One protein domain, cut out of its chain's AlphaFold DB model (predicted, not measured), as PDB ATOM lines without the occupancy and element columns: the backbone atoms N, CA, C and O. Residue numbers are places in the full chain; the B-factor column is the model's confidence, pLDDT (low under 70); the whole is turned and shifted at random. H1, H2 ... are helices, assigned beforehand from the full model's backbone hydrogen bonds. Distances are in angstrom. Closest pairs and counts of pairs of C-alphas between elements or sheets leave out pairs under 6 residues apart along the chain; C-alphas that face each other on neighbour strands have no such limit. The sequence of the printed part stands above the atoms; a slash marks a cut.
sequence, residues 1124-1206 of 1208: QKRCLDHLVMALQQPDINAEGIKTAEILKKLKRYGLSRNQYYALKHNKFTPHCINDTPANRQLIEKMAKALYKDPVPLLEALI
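Overview. This is residues 1124 to 1206 of the 1208 residues of an uncharacterized protein of Geobacter sp (UniProt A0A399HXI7). Five short, mostly crossed helices form a rounded cluster, with H1 in the middle, H4 and H5 packed on one side of it, H3 on the other, and H2 near H3. The printed part has 83 residues, no named strand, and H1 to H5 in order; its class is all helix. It is compact, radius of gyration of the C-alphas 11.3 A, spanning 28 by 25 by 22 A.

Arrangement. H1, residues 1124 to 1134, touches H3, residues 1161 to 1168; their closest C-alphas, of Met 1133 and Leu 1167, are 6.1 A apart. H4, residues 1181 to 1193, touches H1 with residues 1183 to 1187 alone, at a steep tilt of 53 degrees; the closest C-alphas, of Cys 1127 and Ile 1187, are 6.8 A apart. Every O i to N i+4 pair is within hydrogen-bond range in these three; in H2, residues 1147 to 1157, 5 of 7 are.

Along the chain. H1 begins at C-alpha (67.032, 91.600, 245.597); H4 is 18.0 A long. H5, residues 1198 to 1205, ends at (76.512, 95.573, 237.529).

Size, cuts and confidence. The links H1 to H2 and H3 to H4 are long. The printed part has no cut; residue 1142 is under pLDDT 70.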
ATOM      1  N   GLN A1124      67.534  92.507 246.640       78.75
ATOM      2  CA  GLN A1124      67.032  91.600 245.597       78.75
ATOM      3  C   GLN A1124      66.295  92.328 244.477       78.75
ATOM      4  O   GLN A1124      66.498  92.011 243.307       78.75
ATOM      5  N   LYS A1125      65.447  93.300 244.836       84.06
ATOM      6  CA  LYS A1125      64.713  94.102 243.855       84.06
ATOM      7  C   LYS A1125      65.682  94.905 242.986       84.06
ATOM      8  O   LYS A1125      65.569  94.873 241.773       84.06
ATOM      9  N   ARG A1126      66.678  95.543 243.605       86.25
ATOM     10  CA  ARG A1126      67.685  96.350 242.910       86.25
ATOM     11  C   ARG A1126      68.547  95.492 241.975       86.25
ATOM     12  O   ARG A1126      68.711  95.850 240.816       86.25
ATOM     13  N   CYS A1127      69.002  94.319 242.424       89.50
ATOM     14  CA  CYS A1127      69.742  93.384 241.570       89.50
ATOM     15  C   CYS A1127      68.916  92.876 240.390       89.50
ATOM     16  O   CYS A1127      69.443  92.731 239.293       89.50
ATOM     17  N   LEU A1128      67.632  92.596 240.612       91.75
ATOM     18  CA  LEU A1128      66.728  92.169 239.553       91.75
ATOM     19  C   LEU A1128      66.487  93.291 238.535       91.75
ATOM     20  O   LEU A1128      66.579  93.042 237.336       91.75
ATOM     21  N   ASP A1129      66.204  94.504 239.009       92.19
ATOM     22  CA  ASP A1129      65.874  95.651 238.163       92.19
ATOM     23  C   ASP A1129      67.060  96.025 237.261       92.19
ATOM     24  O   ASP A1129      66.913  96.089 236.039       92.19
ATOM     25  N   HIS A1130      68.259  96.163 237.834       91.94
ATOM     26  CA  HIS A1130      69.454  96.509 237.064       91.94
ATOM     27  C   HIS A1130      69.933  95.375 236.154       91.94
ATOM     28  O   HIS A1130      70.393  95.658 235.052       91.94
ATOM     29  N   LEU A1131      69.758  94.103 236.534       92.31
ATOM     30  CA  LEU A1131      70.030  92.982 235.628       92.31
ATOM     31  C   LEU A1131      69.103  93.006 234.408       92.31
ATOM     32  O   LEU A1131      69.556  92.773 233.293       92.31
ATOM     33  N   VAL A1132      67.816  93.318 234.586       92.31
ATOM     34  CA  VAL A1132      66.875  93.444 233.458       92.31
ATOM     35  C   VAL A1132      67.265  94.599 232.531       92.31
ATOM     36  O   VAL A1132      67.164  94.443 231.313       92.31
ATOM     37  N   MET A1133      67.743  95.716 233.090       91.88
ATOM     38  CA  MET A1133      68.235  96.873 232.330       91.88
ATOM     39  C   MET A1133      69.552  96.567 231.595       91.88
ATOM     40  O   MET A1133      69.687  96.931 230.428       91.88
ATOM     41  N   ALA A1134      70.477  95.833 232.228       90.75
ATOM     42  CA  ALA A1134      71.730  95.369 231.621       90.75
ATOM     43  C   ALA A1134      71.475  94.454 230.417       90.75
ATOM     44  O   ALA A1134      72.109  94.591 229.379       90.75
ATOM     45  N   LEU A1135      70.479  93.566 230.509       90.50
ATOM     46  CA  LEU A1135      70.092  92.675 229.408       90.50
ATOM     47  C   LEU A1135      69.533  93.402 228.174       90.50
ATOM     48  O   LEU A1135      69.372  92.752 227.138       90.50
ATOM     49  N   GLN A1136      69.192  94.693 228.285       86.88
ATOM     50  CA  GLN A1136      68.800  95.521 227.139       86.88
ATOM     51  C   GLN A1136      70.008  96.138 226.415       86.88
ATOM     52  O   GLN A1136      69.820  96.708 225.344       86.88
ATOM     53  N   GLN A1137      71.218  96.054 226.982       86.44
ATOM     54  CA  GLN A1137      72.409  96.656 226.390       86.44
ATOM     55  C   GLN A1137      73.069  95.695 225.378       86.44
ATOM     56  O   GLN A1137      73.311  94.531 225.722       86.44
ATOM     57  N   PRO A1138      73.344  96.136 224.132       79.31
ATOM     58  CA  PRO A1138      73.904  95.277 223.081       79.31
ATOM     59  C   PRO A1138      75.306  94.729 223.384       79.31
ATOM     60  O   PRO A1138      75.644  93.637 222.943       79.31
ATOM     61  N   ASP A1139      76.110  95.466 224.144       75.38
ATOM     62  CA  ASP A1139      77.461  95.112 224.598       75.38
ATOM     63  C   ASP A1139      77.465  94.048 225.712       75.38
ATOM     64  O   ASP A1139      78.379  93.231 225.784       75.38
ATOM     65  N   ILE A1140      76.415  94.000 226.539       77.62
ATOM     66  CA  ILE A1140      76.268  93.019 227.630       77.62
ATOM     67  C   ILE A1140      75.525  91.756 227.159       77.62
ATOM     68  O   ILE A1140      75.785  90.649 227.634       77.62
ATOM     69  N   ASN A1141      74.574  91.896 226.230       80.12
ATOM     70  CA  ASN A1141      73.733  90.802 225.739       80.12
ATOM     71  C   ASN A1141      73.604  90.820 224.206       80.12
ATOM     72  O   ASN A1141      72.502  90.943 223.667       80.12
ATOM     73  N   ALA A1142      74.730  90.643 223.514       68.44
ATOM     74  CA  ALA A1142      74.837  90.723 222.053       68.44
ATOM     75  C   ALA A1142      73.875  89.798 221.281       68.44
ATOM     76  O   ALA A1142      73.381  90.158 220.218       68.44
ATOM     77  N   GLU A1143      73.564  88.615 221.822       72.25
ATOM     78  CA  GLU A1143      72.673  87.640 221.168       72.25
ATOM     79  C   GLU A1143      71.171  87.946 221.364       72.25
ATOM     80  O   GLU A1143      70.330  87.351 220.690       72.25
ATOM     81  N   GLY A1144      70.815  88.842 222.298       75.88
ATOM     82  CA  GLY A1144      69.430  89.120 222.694       75.88
ATOM     83  C   GLY A1144      68.732  87.944 223.407       75.88
ATOM     84  O   GLY A1144      69.059  86.775 223.230       75.88
ATOM     85  N   ILE A1145      67.738  88.225 224.261       85.12
ATOM     86  CA  ILE A1145      66.877  87.186 224.869       85.12
ATOM     87  C   ILE A1145      65.417  87.564 224.632       85.12
ATOM     88  O   ILE A1145      65.016  88.704 224.870       85.12
ATOM     89  N   LYS A1146      64.590  86.600 224.205       86.88
ATOM     90  CA  LYS A1146      63.152  86.827 223.992       86.88
ATOM     91  C   LYS A1146      62.483  87.284 225.296       86.88
ATOM     92  O   LYS A1146      62.587  86.618 226.325       86.88
ATOM     93  N   THR A1147      61.702  88.365 225.244       88.50
ATOM     94  CA  THR A1147      60.973  88.931 226.399       88.50
ATOM     95  C   THR A1147      60.162  87.893 227.184       88.50
ATOM     96  O   THR A1147      60.174  87.892 228.415       88.50
ATOM     97  N   ALA A1148      59.483  86.974 226.488       84.81
ATOM     98  CA  ALA A1148      58.700  85.913 227.122       84.81
ATOM     99  C   ALA A1148      59.556  84.994 228.015       84.81
ATOM    100  O   ALA A1148      59.089  84.510 229.046       84.81
ATOM    101  N   GLU A1149      60.819  84.782 227.649       86.19
ATOM    102  CA  GLU A1149      61.748  83.928 228.377       86.19
ATOM    103  C   GLU A1149      62.297  84.619 229.628       86.19
ATOM    104  O   GLU A1149      62.304  84.013 230.702       86.19
ATOM    105  N   ILE A1150      62.643  85.908 229.529       89.50
ATOM    106  CA  ILE A1150      63.042  86.733 230.681       89.50
ATOM    107  C   ILE A1150      61.916  86.751 231.718       89.50
ATOM    108  O   ILE A1150      62.133  86.411 232.884       89.50
ATOM    109  N   LEU A1151      60.688  87.062 231.285       90.38
ATOM    110  CA  LEU A1151      59.513  87.082 232.156       90.38
ATOM    111  C   LEU A1151      59.266  85.720 232.809       90.38
ATOM    112  O   LEU A1151      59.049  85.652 234.015       90.38
ATOM    113  N   LYS A1152      59.337  84.622 232.045       88.81
ATOM    114  CA  LYS A1152      59.110  83.267 232.568       88.81
ATOM    115  C   LYS A1152      60.149  82.879 233.620       88.81
ATOM    116  O   LYS A1152      59.780  82.373 234.680       88.81
ATOM    117  N   LYS A1153      61.437  83.093 233.339       87.25
ATOM    118  CA  LYS A1153      62.531  82.598 234.188       87.25
ATOM    119  C   LYS A1153      62.825  83.500 235.383       87.25
ATOM    120  O   LYS A1153      63.196  82.988 236.442       87.25
ATOM    121  N   LEU A1154      62.607  84.811 235.257       90.31
ATOM    122  CA  LEU A1154      62.831  85.760 236.347       90.31
ATOM    123  C   LEU A1154      61.604  85.996 237.244       90.31
ATOM    124  O   LEU A1154      61.754  86.550 238.335       90.31
ATOM    125  N   LYS A1155      60.413  85.485 236.885       86.81
ATOM    126  CA  LYS A1155      59.200  85.545 237.730       86.81
ATOM    127  C   LYS A1155      59.437  85.036 239.155       86.81
ATOM    128  O   LYS A1155      58.965  85.639 240.116       86.81
ATOM    129  N   ARG A1156      60.221  83.960 239.313       80.12
ATOM    130  CA  ARG A1156      60.554  83.371 240.627       80.12
ATOM    131  C   ARG A1156      61.423  84.269 241.518       80.12
ATOM    132  O   ARG A1156      61.510  84.018 242.714       80.12
ATOM    133  N   TYR A1157      62.057  85.292 240.945       82.81
ATOM    134  CA  TYR A1157      62.853  86.289 241.666       82.81
ATOM    135  C   TYR A1157      62.076  87.581 241.943       82.81
ATOM    136  O   TYR A1157      62.621  88.475 242.587       82.81
ATOM    137  N   GLY A1158      60.808  87.659 241.519       83.81
ATOM    138  CA  GLY A1158      59.918  88.793 241.765       83.81
ATOM    139  C   GLY A1158      59.604  89.652 240.538       83.81
ATOM    140  O   GLY A1158      58.926  90.659 240.705       83.81
ATOM    141  N   LEU A1159      60.049  89.279 239.328       88.75
ATOM    142  CA  LEU A1159      59.804  90.079 238.121       88.75
ATOM    143  C   LEU A1159      58.346  89.972 237.658       88.75
ATOM    144  O   LEU A1159      57.878  88.885 237.305       88.75
ATOM    145  N   SER A1160      57.640  91.103 237.613       88.50
ATOM    146  CA  SER A1160      56.296  91.199 237.024       88.50
ATOM    147  C   SER A1160      56.328  91.715 235.579       88.50
ATOM    148  O   SER A1160      57.297  92.342 235.150       88.50
ATOM    149  N   ARG A1161      55.246  91.481 234.818       87.94
ATOM    150  CA  ARG A1161      55.118  91.964 233.430       87.94
ATOM    151  C   ARG A1161      55.192  93.494 233.362       87.94
ATOM    152  O   ARG A1161      55.953  94.015 232.558       87.94
ATOM    153  N   ASN A1162      54.487  94.189 234.254       84.81
ATOM    154  CA  ASN A1162      54.490  95.655 234.316       84.81
ATOM    155  C   ASN A1162      55.876  96.204 234.680       84.81
ATOM    156  O   ASN A1162      56.348  97.145 234.055       84.81
ATOM    157  N   GLN A1163      56.558  95.567 235.637       88.06
ATOM    158  CA  GLN A1163      57.913  95.949 236.040       88.06
ATOM    159  C   GLN A1163      58.919  95.780 234.899       88.06
ATOM    160  O   GLN A1163      59.718  96.675 234.665       88.06
ATOM    161  N   TYR A1164      58.859  94.679 234.146       92.44
ATOM    162  CA  TYR A1164      59.743  94.477 232.995       92.44
ATOM    163  C   TYR A1164      59.576  95.569 231.929       92.44
ATOM    164  O   TYR A1164      60.569  96.128 231.479       92.44
ATOM    165  N   TYR A1165      58.338  95.894 231.538       90.44
ATOM    166  CA  TYR A1165      58.103  96.927 230.522       90.44
ATOM    167  C   TYR A1165      58.463  98.331 231.014       90.44
ATOM    168  O   TYR A1165      58.955  99.125 230.218       90.44
ATOM    169  N   ALA A1166      58.314  98.615 232.312       86.44
ATOM    170  CA  ALA A1166      58.814  99.855 232.902       86.44
ATOM    171  C   ALA A1166      60.350  99.943 232.828       86.44
ATOM    172  O   ALA A1166      60.896 100.969 232.443       86.44
ATOM    173  N   LEU A1167      61.057  98.851 233.134       90.00
ATOM    174  CA  LEU A1167      62.524  98.810 233.123       90.00
ATOM    175  C   LEU A1167      63.127  98.785 231.715       90.00
ATOM    176  O   LEU A1167      64.254  99.235 231.538       90.00
ATOM    177  N   LYS A1168      62.394  98.278 230.716       82.88
ATOM    178  CA  LYS A1168      62.855  98.174 229.322       82.88
ATOM    179  C   LYS A1168      63.275  99.527 228.731       82.88
ATOM    180  O   LYS A1168      64.142  99.564 227.866       82.88
ATOM    181  N   HIS A1169      62.663 100.611 229.201       77.19
ATOM    182  CA  HIS A1169      62.916 101.974 228.732       77.19
ATOM    183  C   HIS A1169      63.750 102.813 229.713       77.19
ATOM    184  O   HIS A1169      64.042 103.972 229.426       77.19
ATOM    185  N   ASN A1170      64.155 102.248 230.855       84.75
ATOM    186  CA  ASN A1170      64.979 102.964 231.822       84.75
ATOM    187  C   ASN A1170      66.449 102.994 231.384       84.75
ATOM    188  O   ASN A1170      66.982 102.018 230.853       84.75
ATOM    189  N   LYS A1171      67.135 104.103 231.683       82.38
ATOM    190  CA  LYS A1171      68.568 104.271 231.410       82.38
ATOM    191  C   LYS A1171      69.401 103.307 232.262       82.38
ATOM    192  O   LYS A1171      69.373 103.393 233.489       82.38
ATOM    193  N   PHE A1172      70.155 102.412 231.622       89.75
ATOM    194  CA  PHE A1172      71.088 101.527 232.320       89.75
ATOM    195  C   PHE A1172      72.222 102.333 232.969       89.75
ATOM    196  O   PHE A1172      72.757 103.262 232.371       89.75
ATOM    197  N   THR A1173      72.555 101.993 234.214       86.06
ATOM    198  CA  THR A1173      73.669 102.589 234.962       86.06
ATOM    199  C   THR A1173      74.602 101.452 235.380       86.06
ATOM    200  O   THR A1173      74.147 100.595 236.148       86.06
ATOM    201  N   PRO A1174      75.845 101.392 234.869       85.69
ATOM    202  CA  PRO A1174      76.801 100.359 235.257       85.69
ATOM    203  C   PRO A1174      77.296 100.563 236.700       85.69
ATOM    204  O   PRO A1174      77.117 101.642 237.265       85.69
ATOM    205  N   HIS A1175      77.884  99.523 237.301       87.56
ATOM    206  CA  HIS A1175      78.544  99.560 238.623       87.56
ATOM    207  C   HIS A1175      77.670 100.090 239.776       87.56
ATOM    208  O   HIS A1175      78.128 100.720 240.720       87.56
ATOM    209  N   CYS A1176      76.360  99.858 239.709       82.00
ATOM    210  CA  CYS A1176      75.381 100.443 240.629       82.00
ATOM    211  C   CYS A1176      74.962  99.509 241.781       82.00
ATOM    212  O   CYS A1176      74.085  99.869 242.586       82.00
ATOM    213  N   ILE A1177      75.537  98.301 241.839       86.75
ATOM    214  CA  ILE A1177      75.287  97.283 242.861       86.75
ATOM    215  C   ILE A1177      76.557  97.066 243.683       86.75
ATOM    216  O   ILE A1177      77.570  96.621 243.163       86.75
ATOM    217  N   ASN A1178      76.465  97.274 244.999       85.06
ATOM    218  CA  ASN A1178      77.584  97.032 245.909       85.06
ATOM    219  C   ASN A1178      78.104  95.594 245.798       85.06
ATOM    220  O   ASN A1178      77.309  94.635 245.837       85.06
ATOM    221  N   ASP A1179      79.427  95.458 245.782       86.69
ATOM    222  CA  ASP A1179      80.084  94.165 245.760       86.69
ATOM    223  C   ASP A1179      79.935  93.420 247.088       86.69
ATOM    224  O   ASP A1179      80.677  93.601 248.053       86.69
ATOM    225  N   THR A1180      78.933  92.548 247.149       85.44
ATOM    226  CA  THR A1180      78.762  91.624 248.266       85.44
ATOM    227  C   THR A1180      78.624  90.198 247.747       85.44
ATOM    228  O   THR A1180      77.995  89.976 246.704       85.44
ATOM    229  N   PRO A1181      79.096  89.184 248.501       74.31
ATOM    230  CA  PRO A1181      78.930  87.782 248.116       74.31
ATOM    231  C   PRO A1181      77.467  87.395 247.852       74.31
ATOM    232  O   PRO A1181      77.184  86.563 246.991       74.31
ATOM    233  N   ALA A1182      76.523  88.014 248.569       76.25
ATOM    234  CA  ALA A1182      75.092  87.789 248.386       76.25
ATOM    235  C   ALA A1182      74.573  88.344 247.046       76.25
ATOM    236  O   ALA A1182      73.767  87.678 246.392       76.25
ATOM    237  N   ASN A1183      75.047  89.521 246.621       87.25
ATOM    238  CA  ASN A1183      74.680  90.124 245.338       87.25
ATOM    239  C   ASN A1183      75.317  89.369 244.165       87.25
ATOM    240  O   ASN A1183      74.586  89.006 243.243       87.25
ATOM    241  N   ARG A1184      76.616  89.024 244.252       85.50
ATOM    242  CA  ARG A1184      77.316  88.175 243.265       85.50
ATOM    243  C   ARG A1184      76.570  86.865 243.034       85.50
ATOM    244  O   ARG A1184      76.152  86.571 241.919       85.50
ATOM    245  N   GLN A1185      76.282  86.121 244.106       84.69
ATOM    246  CA  GLN A1185      75.550  84.855 244.003       84.69
ATOM    247  C   GLN A1185      74.133  85.015 243.440       84.69
ATOM    248  O   GLN A1185      73.627  84.105 242.780       84.69
ATOM    249  N   LEU A1186      73.447  86.122 243.738       87.81
ATOM    250  CA  LEU A1186      72.100  86.366 243.229       87.81
ATOM    251  C   LEU A1186      72.122  86.670 241.724       87.81
ATOM    252  O   LEU A1186      71.335  86.075 240.987       87.81
ATOM    253  N   ILE A1187      73.039  87.532 241.275       90.94
ATOM    254  CA  ILE A1187      73.259  87.865 239.860       90.94
ATOM    255  C   ILE A1187      73.682  86.612 239.089       90.94
ATOM    256  O   ILE A1187      73.048  86.278 238.091       90.94
ATOM    257  N   GLU A1188      74.627  85.824 239.611       89.94
ATOM    258  CA  GLU A1188      75.032  84.543 239.019       89.94
ATOM    259  C   GLU A1188      73.863  83.565 238.866       89.94
ATOM    260  O   GLU A1188      73.742  82.878 237.852       89.94
ATOM    261  N   LYS A1189      72.983  83.474 239.872       87.38
ATOM    262  CA  LYS A1189      71.797  82.608 239.811       87.38
ATOM    263  C   LYS A1189      70.800  83.078 238.756       87.38
ATOM    264  O   LYS A1189      70.179  82.230 238.117       87.38
ATOM    265  N   MET A1190      70.627  84.389 238.586       92.94
ATOM    266  CA  MET A1190      69.756  84.963 237.556       92.94
ATOM    267  C   MET A1190      70.360  84.788 236.153       92.94
ATOM    268  O   MET A1190      69.651  84.328 235.260       92.94
ATOM    269  N   ALA A1191      71.664  85.022 235.982       88.88
ATOM    270  CA  ALA A1191      72.399  84.790 234.734       88.88
ATOM    271  C   ALA A1191      72.349  83.315 234.306       88.88
ATOM    272  O   ALA A1191      71.922  82.997 233.195       88.88
ATOM    273  N   LYS A1192      72.641  82.385 235.228       87.50
ATOM    274  CA  LYS A1192      72.519  80.936 234.985       87.50
ATOM    275  C   LYS A1192      71.091  80.517 234.657       87.50
ATOM    276  O   LYS A1192      70.893  79.662 233.801       87.50
ATOM    277  N   ALA A1193      70.084  81.108 235.311       86.12
ATOM    278  CA  ALA A1193      68.687  80.836 234.977       86.12
ATOM    279  C   ALA A1193      68.378  81.218 233.523       86.12
ATOM    280  O   ALA A1193      67.614  80.527 232.859       86.12
ATOM    281  N   LEU A1194      68.996  82.284 233.021       86.69
ATOM    282  CA  LEU A1194      68.865  82.750 231.645       86.69
ATOM    283  C   LEU A1194      69.818  82.055 230.656       86.69
ATOM    284  O   LEU A1194      69.752  82.369 229.475       86.69
ATOM    285  N   TYR A1195      70.632  81.094 231.108       86.12
ATOM    286  CA  TYR A1195      71.688  80.445 230.321       86.12
ATOM    287  C   TYR A1195      72.724  81.429 229.745       86.12
ATOM    288  O   TYR A1195      73.182  81.259 228.620       86.12
ATOM    289  N   LYS A1196      73.098  82.456 230.519       83.19
ATOM    290  CA  LYS A1196      74.145  83.424 230.158       83.19
ATOM    291  C   LYS A1196      75.364  83.310 231.068       83.19
ATOM    292  O   LYS A1196      75.235  82.909 232.230       83.19
ATOM    293  N   ASP A1197      76.526  83.675 230.525       79.88
ATOM    294  CA  ASP A1197      77.753  83.833 231.303       79.88
ATOM    295  C   ASP A1197      77.531  84.928 232.361       79.88
ATOM    296  O   ASP A1197      77.116  86.038 232.018       79.88
ATOM    297  N   PRO A1198      77.718  84.631 233.656       85.19
ATOM    298  CA  PRO A1198      77.605  85.644 234.686       85.19
ATOM    299  C   PRO A1198      78.705  86.711 234.623       85.19
ATOM    300  O   PRO A1198      78.466  87.782 235.167       85.19
ATOM    301  N   VAL A1199      79.868  86.463 234.004       84.06
ATOM    302  CA  VAL A1199      81.024  87.381 234.068       84.06
ATOM    303  C   VAL A1199      80.707  88.779 233.509       84.06
ATOM    304  O   VAL A1199      80.820  89.726 234.287       84.06
ATOM    305  N   PRO A1200      80.175  88.950 232.279       82.88
ATOM    306  CA  PRO A1200      79.863  90.283 231.747       82.88
ATOM    307  C   PRO A1200      78.769  91.012 232.542       82.88
ATOM    308  O   PRO A1200      78.787  92.230 232.695       82.88
ATOM    309  N   LEU A1201      77.806  90.262 233.090       85.75
ATOM    310  CA  LEU A1201      76.741  90.817 233.931       85.75
ATOM    311  C   LEU A1201      77.266  91.250 235.302       85.75
ATOM    312  O   LEU A1201      76.774  92.227 235.855       85.75
ATOM    313  N   LEU A1202      78.224  90.522 235.872       88.31
ATOM    314  CA  LEU A1202      78.863  90.897 237.129       88.31
ATOM    315  C   LEU A1202      79.744  92.130 236.929       88.31
ATOM    316  O   LEU A1202      79.610  93.063 237.711       88.31
ATOM    317  N   GLU A1203      80.558  92.166 235.872       85.12
ATOM    318  CA  GLU A1203      81.394  93.321 235.521       85.12
ATOM    319  C   GLU A1203      80.554  94.576 235.284       85.12
ATOM    320  O   GLU A1203      80.870  95.630 235.817       85.12
ATOM    321  N   ALA A1204      79.435  94.465 234.565       84.75
ATOM    322  CA  ALA A1204      78.592  95.622 234.285       84.75
ATOM    323  C   ALA A1204      77.790  96.117 235.498       84.75
ATOM    324  O   ALA A1204      77.420  97.289 235.558       84.75
ATOM    325  N   LEU A1205      77.439  95.239 236.442       87.62
ATOM    326  CA  LEU A1205      76.512  95.573 237.529       87.62
ATOM    327  C   LEU A1205      77.198  95.900 238.849       87.62
ATOM    328  O   LEU A1205      76.662  96.704 239.614       87.62
ATOM    329  N   ILE A1206      78.317  95.241 239.144       87.75
ATOM    330  CA  ILE A1206      78.974  95.320 240.444       87.75
ATOM    331  C   ILE A1206      79.985  96.460 240.457       87.75
ATOM    332  O   ILE A1206      80.732  96.643 239.499       87.75
TER     333      ILE A1206